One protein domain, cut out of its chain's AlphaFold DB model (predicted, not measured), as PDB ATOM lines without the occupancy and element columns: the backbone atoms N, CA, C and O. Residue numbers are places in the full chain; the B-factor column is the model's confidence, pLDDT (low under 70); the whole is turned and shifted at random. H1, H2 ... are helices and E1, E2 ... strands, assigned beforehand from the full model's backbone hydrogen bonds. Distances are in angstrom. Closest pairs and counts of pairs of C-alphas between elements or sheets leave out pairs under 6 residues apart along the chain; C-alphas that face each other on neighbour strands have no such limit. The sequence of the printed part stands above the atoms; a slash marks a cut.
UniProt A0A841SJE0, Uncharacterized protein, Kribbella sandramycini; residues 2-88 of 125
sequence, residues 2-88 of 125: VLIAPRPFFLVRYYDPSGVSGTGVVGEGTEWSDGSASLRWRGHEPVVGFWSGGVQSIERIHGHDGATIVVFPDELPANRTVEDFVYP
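Overview. This is residues 2 to 88 of the 125 residues of an uncharacterized protein of Kribbella sandramycini (UniProt A0A841SJE0). A strongly twisted, curled sheet of five strands has H1 packed on one face, while the stretch after E5 folds back to bring the small H2 beside E1 and E2. The longest axis runs along E1, from the end at Val 2 to the link at Gly 19. The printed part has 87 residues, under half of them in named elements, in the order E1, E2, E3, E4, H1, E5, H2; the antiparallel sheet runs E4, E3, E2, E1, E5. The class is mixed, helices and strands; the whole is compact, with a radius of gyration of the C-alphas of 13.0 A and spans of 44 by 31 by 24 A.

Along the chain. Find C-alpha 7 at (-40.490, -12.593, 13.085); E1 runs from there to residue 13, 19.6 A. E2, residues 24 to 31, spans 20.1 A and bends by 52 degrees at residue 27. Then come E3, residues 37 to 41, 12.9 A, and E4, residues 48 to 51. H1, residues 54 to 62, spans 12.5 A. After E5, residues 68 to 71, H2, residues 83 to 86, ends at C-alpha 86 (-22.147, -5.804, 8.484).

Arrangement. E1 to E4 form a meander, each strand the antiparallel neighbour of the one before. Look for N 9 and O 29 at 2.8 A between E1 and E2, N 38 and O 30 at 2.9 A between E3 and E2, N 49 and O 39 at 2.8 A between E4 and E3, and N 12 and O 69 at 2.9 A between E1 and E5. H1 is on the sheet; its closest C-alphas to E3 are those of Gly 54 and Ala 37, 4.5 A. H2 is on the sheet at a height of 8.3 A; the C-alphas of Val 86 and Gly 24, its closest to E2, are 4.4 A apart. H1 and H2 are apart. In H1 every O i to N i+4 pair is within hydrogen-bond range; H2 is too short for such a pair.

Size, cuts and confidence. The C-alphas of Val 2 and Gly 19 are the two farthest apart, 44.3 A. The printed part has no cut, and the link from E5 to H2 is long. Expect pLDDT under 70 at residues 17 to 21, 44 to 45 and 86 to 88.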
ATOM      1  N   VAL A   2     -55.915 -12.533  16.806       77.44
ATOM      2  CA  VAL A   2     -54.993 -12.151  15.726       77.44
ATOM      3  C   VAL A   2     -53.825 -13.127  15.777       77.44
ATOM      4  O   VAL A   2     -53.207 -13.278  16.827       77.44
ATOM      5  N   LEU A   3     -53.570 -13.831  14.678       82.56
ATOM      6  CA  LEU A   3     -52.371 -14.648  14.545       82.56
ATOM      7  C   LEU A   3     -51.209 -13.712  14.212       82.56
ATOM      8  O   LEU A   3     -51.251 -13.017  13.200       82.56
ATOM      9  N   ILE A   4     -50.203 -13.679  15.082       89.06
ATOM     10  CA  ILE A   4     -48.954 -12.956  14.847       89.06
ATOM     11  C   ILE A   4     -47.990 -13.942  14.192       89.06
ATOM     12  O   ILE A   4     -47.772 -15.037  14.717       89.06
ATOM     13  N   ALA A   5     -47.456 -13.580  13.028       94.31
ATOM     14  CA  ALA A   5     -46.436 -14.380  12.370       94.31
ATOM     15  C   ALA A   5     -45.122 -14.307  13.171       94.31
ATOM     16  O   ALA A   5     -44.781 -13.228  13.657       94.31
ATOM     17  N   PRO A   6     -44.374 -15.416  13.305       97.19
ATOM     18  CA  PRO A   6     -43.018 -15.367  13.834       97.19
ATOM     19  C   PRO A   6     -42.144 -14.419  13.008       97.19
ATOM     20  O   PRO A   6     -42.267 -14.365  11.780       97.19
ATOM     21  N   ARG A   7     -41.264 -13.681  13.680       97.44
ATOM     22  CA  ARG A   7     -40.490 -12.593  13.085       97.44
ATOM     23  C   ARG A   7     -39.032 -13.009  12.919       97.44
ATOM     24  O   ARG A   7     -38.367 -13.260  13.926       97.44
ATOM     25  N   PRO A   8     -38.520 -13.125  11.684       98.06
ATOM     26  CA  PRO A   8     -37.118 -13.435  11.467       98.06
ATOM     27  C   PRO A   8     -36.237 -12.250  11.871       98.06
ATOM     28  O   PRO A   8     -36.604 -11.092  11.673       98.06
ATOM     29  N   PHE A   9     -35.049 -12.539  12.385       97.56
ATOM     30  CA  PHE A   9     -34.041 -11.539  12.706       97.56
ATOM     31  C   PHE A   9     -32.630 -12.041  12.399       97.56
ATOM     32  O   PHE A   9     -32.377 -13.243  12.287       97.56
ATOM     33  N   PHE A  10     -31.689 -11.108  12.317       95.88
ATOM     34  CA  PHE A  10     -30.259 -11.383  12.234       95.88
ATOM     35  C   PHE A  10     -29.543 -10.866  13.472       95.88
ATOM     36  O   PHE A  10     -29.881  -9.811  14.000       95.88
ATOM     37  N   LEU A  11     -28.529 -11.602  13.916       93.44
ATOM     38  CA  LEU A  11     -27.611 -11.160  14.955       93.44
ATOM     39  C   LEU A  11     -26.334 -10.651  14.281       93.44
ATOM     40  O   LEU A  11     -25.608 -11.424  13.650       93.44
ATOM     41  N   VAL A  12     -26.076  -9.352  14.396       90.19
ATOM     42  CA  VAL A  12     -24.976  -8.663  13.713       90.19
ATOM     43  C   VAL A  12     -23.952  -8.191  14.730       90.19
ATOM     44  O   VAL A  12     -24.305  -7.489  15.670       90.19
ATOM     45  N   ARG A  13     -22.682  -8.553  14.541       85.69
ATOM     46  CA  ARG A  13     -21.558  -8.176  15.401       85.69
ATOM     47  C   ARG A  13     -20.619  -7.203  14.702       85.69
ATOM     48  O   ARG A  13     -20.012  -7.547  13.695       85.69
ATOM     49  N   TYR A  14     -20.428  -6.025  15.274       77.19
ATOM     50  CA  TYR A  14     -19.511  -5.003  14.759       77.19
ATOM     51  C   TYR A  14     -18.080  -5.187  15.238       77.19
ATOM     52  O   TYR A  14     -17.137  -4.872  14.519       77.19
ATOM     53  N   TYR A  15     -17.922  -5.663  16.470       72.25
ATOM     54  CA  TYR A  15     -16.627  -5.759  17.122       72.25
ATOM     55  C   TYR A  15     -16.502  -7.088  17.857       72.25
ATOM     56  O   TYR A  15     -17.392  -7.478  18.615       72.25
ATOM     57  N   ASP A  16     -15.388  -7.776  17.621       71.56
ATOM     58  CA  ASP A  16     -15.011  -8.991  18.331       71.56
ATOM     59  C   ASP A  16     -13.680  -8.765  19.066       71.56
ATOM     60  O   ASP A  16     -12.617  -8.905  18.458       71.56
ATOM     61  N   PRO A  17     -13.708  -8.429  20.369       64.25
ATOM     62  CA  PRO A  17     -12.488  -8.220  21.146       64.25
ATOM     63  C   PRO A  17     -11.654  -9.495  21.309       64.25
ATOM     64  O   PRO A  17     -10.463  -9.409  21.591       64.25
ATOM     65  N   SER A  18     -12.267 -10.674  21.158       68.25
ATOM     66  CA  SER A  18     -11.572 -11.954  21.319       68.25
ATOM     67  C   SER A  18     -10.807 -12.378  20.065       68.25
ATOM     68  O   SER A  18      -9.860 -13.154  20.163       68.25
ATOM     69  N   GLY A  19     -11.236 -11.909  18.888       64.88
ATOM     70  CA  GLY A  19     -10.765 -12.385  17.586       64.88
ATOM     71  C   GLY A  19     -11.158 -13.833  17.253       64.88
ATOM     72  O   GLY A  19     -10.700 -14.361  16.242       64.88
ATOM     73  N   VAL A  20     -11.972 -14.489  18.088       66.12
ATOM     74  CA  VAL A  20     -12.363 -15.902  17.937       66.12
ATOM     75  C   VAL A  20     -13.682 -16.053  17.180       66.12
ATOM     76  O   VAL A  20     -13.868 -17.009  16.434       66.12
ATOM     77  N   SER A  21     -14.619 -15.131  17.392       66.44
ATOM     78  CA  SER A  21     -16.008 -15.263  16.943       66.44
ATOM     79  C   SER A  21     -16.300 -14.545  15.623       66.44
ATOM     80  O   SER A  21     -17.307 -14.838  14.982       66.44
ATOM     81  N   GLY A  22     -15.442 -13.602  15.229       70.62
ATOM     82  CA  GLY A  22     -15.586 -12.805  14.017       70.62
ATOM     83  C   GLY A  22     -16.644 -11.700  14.113       70.62
ATOM     84  O   GLY A  22     -17.335 -11.538  15.120       70.62
ATOM     85  N   THR A  23     -16.753 -10.921  13.039       80.44
ATOM     86  CA  THR A  23     -17.701  -9.811  12.865       80.44
ATOM     87  C   THR A  23     -18.659 -10.086  11.698       80.44
ATOM     88  O   THR A  23     -18.455 -11.002  10.903       80.44
ATOM     89  N   GLY A  24     -19.709  -9.277  11.581       82.25
ATOM     90  CA  GLY A  24     -20.768  -9.390  10.582       82.25
ATOM     91  C   GLY A  24     -21.990 -10.147  11.085       82.25
ATOM     92  O   GLY A  24     -22.291 -10.124  12.275       82.25
ATOM     93  N   VAL A  25     -22.733 -10.800  10.188       88.00
ATOM     94  CA  VAL A  25     -23.884 -11.625  10.587       88.00
ATOM     95  C   VAL A  25     -23.375 -12.902  11.251       88.00
ATOM     96  O   VAL A  25     -22.968 -13.843  10.570       88.00
ATOM     97  N   VAL A  26     -23.431 -12.939  12.579       88.88
ATOM     98  CA  VAL A  26     -22.980 -14.068  13.406       88.88
ATOM     99  C   VAL A  26     -24.112 -15.041  13.744       88.88
ATOM    100  O   VAL A  26     -23.852 -16.140  14.230       88.88
ATOM    101  N   GLY A  27     -25.365 -14.685  13.458       92.25
ATOM    102  CA  GLY A  27     -26.504 -15.568  13.678       92.25
ATOM    103  C   GLY A  27     -27.767 -15.156  12.929       92.25
ATOM    104  O   GLY A  27     -27.917 -14.015  12.501       92.25
ATOM    105  N   GLU A  28     -28.673 -16.116  12.800       96.06
ATOM    106  CA  GLU A  28     -30.013 -15.991  12.223       96.06
ATOM    107  C   GLU A  28     -31.013 -16.505  13.253       96.06
ATOM    108  O   GLU A  28     -30.762 -17.526  13.895       96.06
ATOM    109  N   GLY A  29     -32.148 -15.841  13.425       97.94
ATOM    110  CA  GLY A  29     -33.124 -16.271  14.410       97.94
ATOM    111  C   GLY A  29     -34.556 -15.921  14.065       97.94
ATOM    112  O   GLY A  29     -34.840 -15.270  13.063       97.94
ATOM    113  N   THR A  30     -35.449 -16.388  14.926       98.50
ATOM    114  CA  THR A  30     -36.888 -16.154  14.839       98.50
ATOM    115  C   THR A  30     -37.414 -15.819  16.225       98.50
ATOM    116  O   THR A  30     -37.211 -16.595  17.159       98.50
ATOM    117  N   GLU A  31     -38.098 -14.687  16.352       98.31
ATOM    118  CA  GLU A  31     -38.943 -14.357  17.497       98.31
ATOM    119  C   GLU A  31     -40.330 -14.975  17.280       98.31
ATOM    120  O   GLU A  31     -40.988 -14.742  16.263       98.31
ATOM    121  N   TRP A  32     -40.758 -15.815  18.212       97.62
ATOM    122  CA  TRP A  32     -42.042 -16.499  18.171       97.62
ATOM    123  C   TRP A  32     -43.144 -15.615  18.749       97.62
ATOM    124  O   TRP A  32     -42.909 -14.707  19.543       97.62
ATOM    125  N   SER A  33     -44.387 -15.899  18.369       96.06
ATOM    126  CA  SER A  33     -45.552 -15.115  18.789       96.06
ATOM    127  C   SER A  33     -45.867 -15.200  20.287       96.06
ATOM    128  O   SER A  33     -46.663 -14.405  20.780       96.06
ATOM    129  N   ASP A  34     -45.244 -16.133  21.012       95.12
ATOM    130  CA  ASP A  34     -45.293 -16.231  22.474       95.12
ATOM    131  C   ASP A  34     -44.203 -15.395  23.177       95.12
ATOM    132  O   ASP A  34     -44.116 -15.406  24.405       95.12
ATOM    133  N   GLY A  35     -43.385 -14.663  22.413       95.69
ATOM    134  CA  GLY A  35     -42.281 -13.846  22.909       95.69
ATOM    135  C   GLY A  35     -40.982 -14.617  23.150       95.69
ATOM    136  O   GLY A  35     -39.999 -14.008  23.562       95.69
ATOM    137  N   SER A  36     -40.938 -15.930  22.901       98.12
ATOM    138  CA  SER A  36     -39.689 -16.700  22.913       98.12
ATOM    139  C   SER A  36     -38.895 -16.507  21.616       98.12
ATOM    140  O   SER A  36     -39.395 -15.951  20.640       98.12
ATOM    141  N   ALA A  37     -37.639 -16.955  21.573       98.62
ATOM    142  CA  ALA A  37     -36.825 -16.869  20.363       98.62
ATOM    143  C   ALA A  37     -35.933 -18.094  20.153       98.62
ATOM    144  O   ALA A  37     -35.406 -18.676  21.102       98.62
ATOM    145  N   SER A  38     -35.703 -18.438  18.889       98.50
ATOM    146  CA  SER A  38     -34.666 -19.388  18.476       98.50
ATOM    147  C   SER A  38     -33.550 -18.638  17.758       98.50
ATOM    148  O   SER A  38     -33.830 -17.792  16.914       98.50
ATOM    149  N   LEU A  39     -32.293 -18.963  18.057       97.88
ATOM    150  CA  LEU A  39     -31.112 -18.375  17.422       97.88
ATOM    151  C   LEU A  39     -30.190 -19.483  16.924       97.88
ATOM    152  O   LEU A  39     -29.710 -20.295  17.713       97.88
ATOM    153  N   ARG A  40     -29.907 -19.484  15.627       95.31
ATOM    154  CA  ARG A  40     -28.892 -20.310  14.987       95.31
ATOM    155  C   ARG A  40     -27.622 -19.491  14.790       95.31
ATOM    156  O   ARG A  40     -27.598 -18.550  14.000       95.31
ATOM    157  N   TRP A  41     -26.556 -19.883  15.475       89.25
ATOM    158  CA  TRP A  41     -25.228 -19.314  15.274       89.25
ATOM    159  C   TRP A  41     -24.655 -19.747  13.923       89.25
ATOM    160  O   TRP A  41     -24.787 -20.905  13.514       89.25
ATOM    161  N   ARG A  42     -24.010 -18.809  13.230       83.94
ATOM    162  CA  ARG A  42     -23.212 -19.064  12.028       83.94
ATOM    163  C   ARG A  42     -21.755 -19.293  12.435       83.94
ATOM    164  O   ARG A  42     -21.323 -18.834  13.486       83.94
ATOM    165  N   GLY A  43     -20.997 -19.998  11.602       72.56
ATOM    166  CA  GLY A  43     -19.590 -20.316  11.859       72.56
ATOM    167  C   GLY A  43     -19.261 -21.770  11.536       72.56
ATOM    168  O   GLY A  43     -20.061 -22.457  10.902       72.56
ATOM    169  N   HIS A  44     -18.079 -22.219  11.967       61.00
ATOM    170  CA  HIS A  44     -17.583 -23.579  11.714       61.00
ATOM    171  C   HIS A  44     -18.450 -24.653  12.386       61.00
ATOM    172  O   HIS A  44     -18.759 -25.666  11.770       61.00
ATOM    173  N   GLU A  45     -18.896 -24.392  13.618       67.56
ATOM    174  CA  GLU A  45     -19.731 -25.299  14.413       67.56
ATOM    175  C   GLU A  45     -21.065 -24.614  14.752       67.56
ATOM    176  O   GLU A  45     -21.193 -23.982  15.806       67.56
ATOM    177  N   PRO A  46     -22.060 -24.644  13.846       76.50
ATOM    178  CA  PRO A  46     -23.326 -23.961  14.071       76.50
ATOM    179  C   PRO A  46     -24.131 -24.643  15.186       76.50
ATOM    180  O   PRO A  46     -24.422 -25.837  15.127       76.50
ATOM    181  N   VAL A  47     -24.561 -23.853  16.170       85.56
ATOM    182  CA  VAL A  47     -25.420 -24.288  17.283       85.56
ATOM    183  C   VAL A  47     -26.748 -23.541  17.224       85.56
ATOM    184  O   VAL A  47     -26.786 -22.362  16.870       85.56
ATOM    185  N   VAL A  48     -27.841 -24.210  17.598       95.94
ATOM    186  CA  VAL A  48     -29.155 -23.579  17.778       95.94
ATOM    187  C   VAL A  48     -29.472 -23.485  19.267       95.94
ATOM    188  O   VAL A  48     -29.478 -24.495  19.965       95.94
ATOM    189  N   GLY A  49     -29.732 -22.271  19.747       96.50
ATOM    190  CA  GLY A  49     -30.185 -21.992  21.108       96.50
ATOM    191  C   GLY A  49     -31.651 -21.565  21.141       96.50
ATOM    192  O   GLY A  49     -32.120 -20.881  20.229       96.50
ATOM    193  N   PHE A  50     -32.356 -21.941  22.208       98.19
ATOM    194  CA  PHE A  50     -33.716 -21.489  22.496       98.19
ATOM    195  C   PHE A  50     -33.725 -20.553  23.708       98.19
ATOM    196  O   PHE A  50     -33.076 -20.824  24.719       98.19
ATOM    197  N   TRP A  51     -34.485 -19.468  23.607       97.88
ATOM    198  CA  TRP A  51     -34.509 -18.357  24.549       97.88
ATOM    199  C   TRP A  51     -35.947 -18.081  24.981       97.88
ATOM    200  O   TRP A  51     -36.713 -17.443  24.262       97.88
ATOM    201  N   SER A  52     -36.320 -18.537  26.177       97.50
ATOM    202  CA  SER A  52     -37.674 -18.331  26.711       97.50
ATOM    203  C   SER A  52     -38.003 -16.861  26.971       97.50
ATOM    204  O   SER A  52     -39.152 -16.465  26.835       97.50
ATOM    205  N   GLY A  53     -37.004 -16.042  27.310       96.81
ATOM    206  CA  GLY A  53     -37.150 -14.591  27.447       96.81
ATOM    207  C   GLY A  53     -36.899 -13.816  26.149       96.81
ATOM    208  O   GLY A  53     -36.530 -12.643  26.219       96.81
ATOM    209  N   GLY A  54     -37.004 -14.480  24.996       97.50
ATOM    210  CA  GLY A  54     -37.020 -13.843  23.684       97.50
ATOM    211  C   GLY A  54     -35.737 -13.137  23.270       97.50
ATOM    212  O   GLY A  54     -34.644 -13.377  23.795       97.50
ATOM    213  N   VAL A  55     -35.906 -12.222  22.319       97.12
ATOM    214  CA  VAL A  55     -34.835 -11.396  21.750       97.12
ATOM    215  C   VAL A  55     -34.144 -10.544  22.816       97.12
ATOM    216  O   VAL A  55     -32.919 -10.465  22.830       97.12
ATOM    217  N   GLN A  56     -34.886 -10.025  23.796       95.00
ATOM    218  CA  GLN A  56     -34.306  -9.261  24.910       95.00
ATOM    219  C   GLN A  56     -33.273 -10.068  25.706       95.00
ATOM    220  O   GLN A  56     -32.265  -9.526  26.162       95.00
ATOM    221  N   SER A  57     -33.492 -11.376  25.880       96.06
ATOM    222  CA  SER A  57     -32.518 -12.234  26.567       96.06
ATOM    223  C   SER A  57     -31.251 -12.435  25.742       96.06
ATOM    224  O   SER A  57     -30.157 -12.431  26.312       96.06
ATOM    225  N   ILE A  58     -31.394 -12.553  24.419       95.75
ATOM    226  CA  ILE A  58     -30.272 -12.633  23.478       95.75
ATOM    227  C   ILE A  58     -29.451 -11.344  23.551       95.75
ATOM    228  O   ILE A  58     -28.245 -11.412  23.763       95.75
ATOM    229  N   GLU A  59     -30.084 -10.174  23.449       93.44
ATOM    230  CA  GLU A  59     -29.399  -8.876  23.507       93.44
ATOM    231  C   GLU A  59     -28.717  -8.638  24.855       93.44
ATOM    232  O   GLU A  59     -27.567  -8.207  24.904       93.44
ATOM    233  N   ARG A  60     -29.374  -8.983  25.966       90.94
ATOM    234  CA  ARG A  60     -28.790  -8.833  27.306       90.94
ATOM    235  C   ARG A  60     -27.505  -9.647  27.482       90.94
ATOM    236  O   ARG A  60     -26.605  -9.205  28.190       90.94
ATOM    237  N   ILE A  61     -27.434 -10.845  26.901       91.81
ATOM    238  CA  ILE A  61     -26.299 -11.764  27.084       91.81
ATOM    239  C   ILE A  61     -25.230 -11.571  26.007       91.81
ATOM    240  O   ILE A  61     -24.041 -11.647  26.308       91.81
ATOM    241  N   HIS A  62     -25.637 -11.309  24.766       90.00
ATOM    242  CA  HIS A  62     -24.750 -11.272  23.604       90.00
ATOM    243  C   HIS A  62     -24.542  -9.876  23.022       90.00
ATOM    244  O   HIS A  62     -23.700  -9.733  22.144       90.00
ATOM    245  N   GLY A  63     -25.263  -8.857  23.494       81.62
ATOM    246  CA  GLY A  63     -25.215  -7.506  22.937       81.62
ATOM    247  C   GLY A  63     -23.887  -6.781  23.157       81.62
ATOM    248  O   GLY A  63     -23.505  -5.958  22.329       81.62
ATOM    249  N   HIS A  64     -23.160  -7.116  24.235       76.31
ATOM    250  CA  HIS A  64     -21.816  -6.602  24.549       76.31
ATOM    251  C   HIS A  64     -21.681  -5.077  24.326       76.31
ATOM    252  O   HIS A  64     -20.943  -4.643  23.446       76.31
ATOM    253  N   ASP A  65     -22.442  -4.265  25.071       75.56
ATOM    254  CA  ASP A  65     -22.462  -2.789  24.966       75.56
ATOM    255  C   ASP A  65     -22.706  -2.243  23.542       75.56
ATOM    256  O   ASP A  65     -22.212  -1.182  23.158       75.56
ATOM    257  N   GLY A  66     -23.494  -2.970  22.744       72.81
ATOM    258  CA  GLY A  66     -23.817  -2.613  21.360       72.81
ATOM    259  C   GLY A  66     -22.814  -3.134  20.329       72.81
ATOM    260  O   GLY A  66     -22.976  -2.879  19.137       72.81
ATOM    261  N   ALA A  67     -21.804  -3.908  20.744       77.38
ATOM    262  CA  ALA A  67     -20.915  -4.600  19.815       77.38
ATOM    263  C   ALA A  67     -21.645  -5.688  19.015       77.38
ATOM    264  O   ALA A  67     -21.178  -6.053  17.938       77.38
ATOM    265  N   THR A  68     -22.780  -6.190  19.508       86.69
ATOM    266  CA  THR A  68     -23.684  -7.076  18.770       86.69
ATOM    267  C   THR A  68     -25.122  -6.573  18.897       86.69
ATOM    268  O   THR A  68     -25.545  -6.196  19.985       86.69
ATOM    269  N   ILE A  69     -25.884  -6.572  17.807       90.69
ATOM    270  CA  ILE A  69     -27.280  -6.120  17.789       90.69
ATOM    271  C   ILE A  69     -28.176  -7.122  17.071       90.69
ATOM    272  O   ILE A  69     -27.710  -7.898  16.233       90.69
ATOM    273  N   VAL A  70     -29.470  -7.058  17.369       94.31
ATOM    274  CA  VAL A  70     -30.502  -7.760  16.615       94.31
ATOM    275  C   VAL A  70     -31.079  -6.827  15.553       94.31
ATOM    276  O   VAL A  70     -31.345  -5.658  15.815       94.31
ATOM    277  N   VAL A  71     -31.233  -7.339  14.334       93.88
ATOM    278  CA  VAL A  71     -31.789  -6.606  13.193       93.88
ATOM    279  C   VAL A  71     -32.990  -7.366  12.653       93.88
ATOM    280  O   VAL A  71     -32.851  -8.502  12.197       93.88
ATOM    281  N   PHE A  72     -34.152  -6.720  12.669       95.75
ATOM    282  CA  PHE A  72     -35.384  -7.206  12.058       95.75
ATOM    283  C   PHE A  72     -35.511  -6.650  10.631       95.75
ATOM    284  O   PHE A  72     -35.642  -5.435  10.467       95.75
ATOM    285  N   PRO A  73     -35.442  -7.487   9.578       92.31
ATOM    286  CA  PRO A  73     -35.464  -7.007   8.195       92.31
ATOM    287  C   PRO A  73     -36.758  -6.286   7.805       92.31
ATOM    288  O   PRO A  73     -36.731  -5.399   6.960       92.31
ATOM    289  N   ASP A  74     -37.884  -6.665   8.408       91.81
ATOM    290  CA  ASP A  74     -39.203  -6.070   8.170       91.81
ATOM    291  C   ASP A  74     -39.357  -4.669   8.786       91.81
ATOM    292  O   ASP A  74     -40.240  -3.916   8.380       91.81
ATOM    293  N   GLU A  75     -38.484  -4.300   9.724       92.25
ATOM    294  CA  GLU A  75     -38.426  -2.963  10.325       92.25
ATOM    295  C   GLU A  75     -37.455  -2.019   9.596       92.25
ATOM    296  O   GLU A  75     -37.400  -0.823   9.897       92.25
ATOM    297  N   LEU A  76     -36.681  -2.529   8.631       84.06
ATOM    298  CA  LEU A  76     -35.749  -1.707   7.867       84.06
ATOM    299  C   LEU A  76     -36.486  -0.828   6.841       84.06
ATOM    300  O   LEU A  76     -37.431  -1.279   6.187       84.06
ATOM    301  N   PRO A  77     -36.035   0.422   6.622       82.00
ATOM    302  CA  PRO A  77     -36.480   1.215   5.483       82.00
ATOM    303  C   PRO A  77     -36.232   0.478   4.161       82.00
ATOM    304  O   PRO A  77     -35.231  -0.216   4.014       82.00
ATOM    305  N   ALA A  78     -37.084   0.695   3.155       83.44
ATOM    306  CA  ALA A  78     -37.032  -0.029   1.876       83.44
ATOM    307  C   ALA A  78     -35.698   0.086   1.105       83.44
ATOM    308  O   ALA A  78     -35.437  -0.702   0.201       83.44
ATOM    309  N   ASN A  79     -34.868   1.080   1.424       81.19
ATOM    310  CA  ASN A  79     -33.550   1.295   0.829       81.19
ATOM    311  C   ASN A  79     -32.391   0.778   1.699       81.19
ATOM    312  O   ASN A  79     -31.251   1.179   1.469       81.19
ATOM    313  N   ARG A  80     -32.678  -0.032   2.722       76.38
ATOM    314  CA  ARG A  80     -31.693  -0.592   3.647       76.38
ATOM    315  C   ARG A  80     -31.785  -2.108   3.663       76.38
ATOM    316  O   ARG A  80     -32.873  -2.672   3.561       76.38
ATOM    317  N   THR A  81     -30.644  -2.755   3.843       84.75
ATOM    318  CA  THR A  81     -30.565  -4.204   4.035       84.75
ATOM    319  C   THR A  81     -29.708  -4.541   5.253       84.75
ATOM    320  O   THR A  81     -29.080  -3.674   5.864       84.75
ATOM    321  N   VAL A  82     -29.706  -5.812   5.656       81.62
ATOM    322  CA  VAL A  82     -28.947  -6.283   6.828       81.62
ATOM    323  C   VAL A  82     -27.438  -6.133   6.599       81.62
ATOM    324  O   VAL A  82     -26.683  -5.875   7.533       81.62
ATOM    325  N   GLU A  83     -26.994  -6.228   5.349       76.69
ATOM    326  CA  GLU A  83     -25.606  -6.046   4.928       76.69
ATOM    327  C   GLU A  83     -25.061  -4.651   5.277       76.69
ATOM    328  O   GLU A  83     -23.882  -4.534   5.617       76.69
ATOM    329  N   ASP A  84     -25.914  -3.620   5.316       74.69
ATOM    330  CA  ASP A  84     -25.532  -2.261   5.737       74.69
ATOM    331  C   ASP A  84     -25.084  -2.190   7.209       74.69
ATOM    332  O   ASP A  84     -24.478  -1.209   7.643       74.69
ATOM    333  N   PHE A  85     -25.414  -3.210   8.004       72.00
ATOM    334  CA  PHE A  85     -24.992  -3.352   9.397       72.00
ATOM    335  C   PHE A  85     -23.749  -4.242   9.533       72.00
ATOM    336  O   PHE A  85     -23.093  -4.242  10.564       72.00
ATOM    337  N   VAL A  86     -23.376  -4.992   8.499       65.62
ATOM    338  CA  VAL A  86     -22.147  -5.804   8.484       65.62
ATOM    339  C   VAL A  86     -20.947  -4.963   8.069       65.62
ATOM    340  O   VAL A  86     -19.843  -5.161   8.571       65.62
ATOM    341  N   TYR A  87     -21.183  -4.010   7.167       51.78
ATOM    342  CA  TYR A  87     -20.160  -3.162   6.585       51.78
ATOM    343  C   TYR A  87     -20.431  -1.700   6.900       51.78
ATOM    344  O   TYR A  87     -21.385  -1.095   6.415       51.78
ATOM    345  N   PRO A  88     -19.464  -1.052   7.528       51.22
ATOM    346  CA  PRO A  88     -18.933   0.152   6.952       51.22
ATOM    347  C   PRO A  88     -17.549  -0.183   6.385       51.22
ATOM    348  O   PRO A  88     -16.875  -1.070   6.895       51.22
TER     349      PRO A  88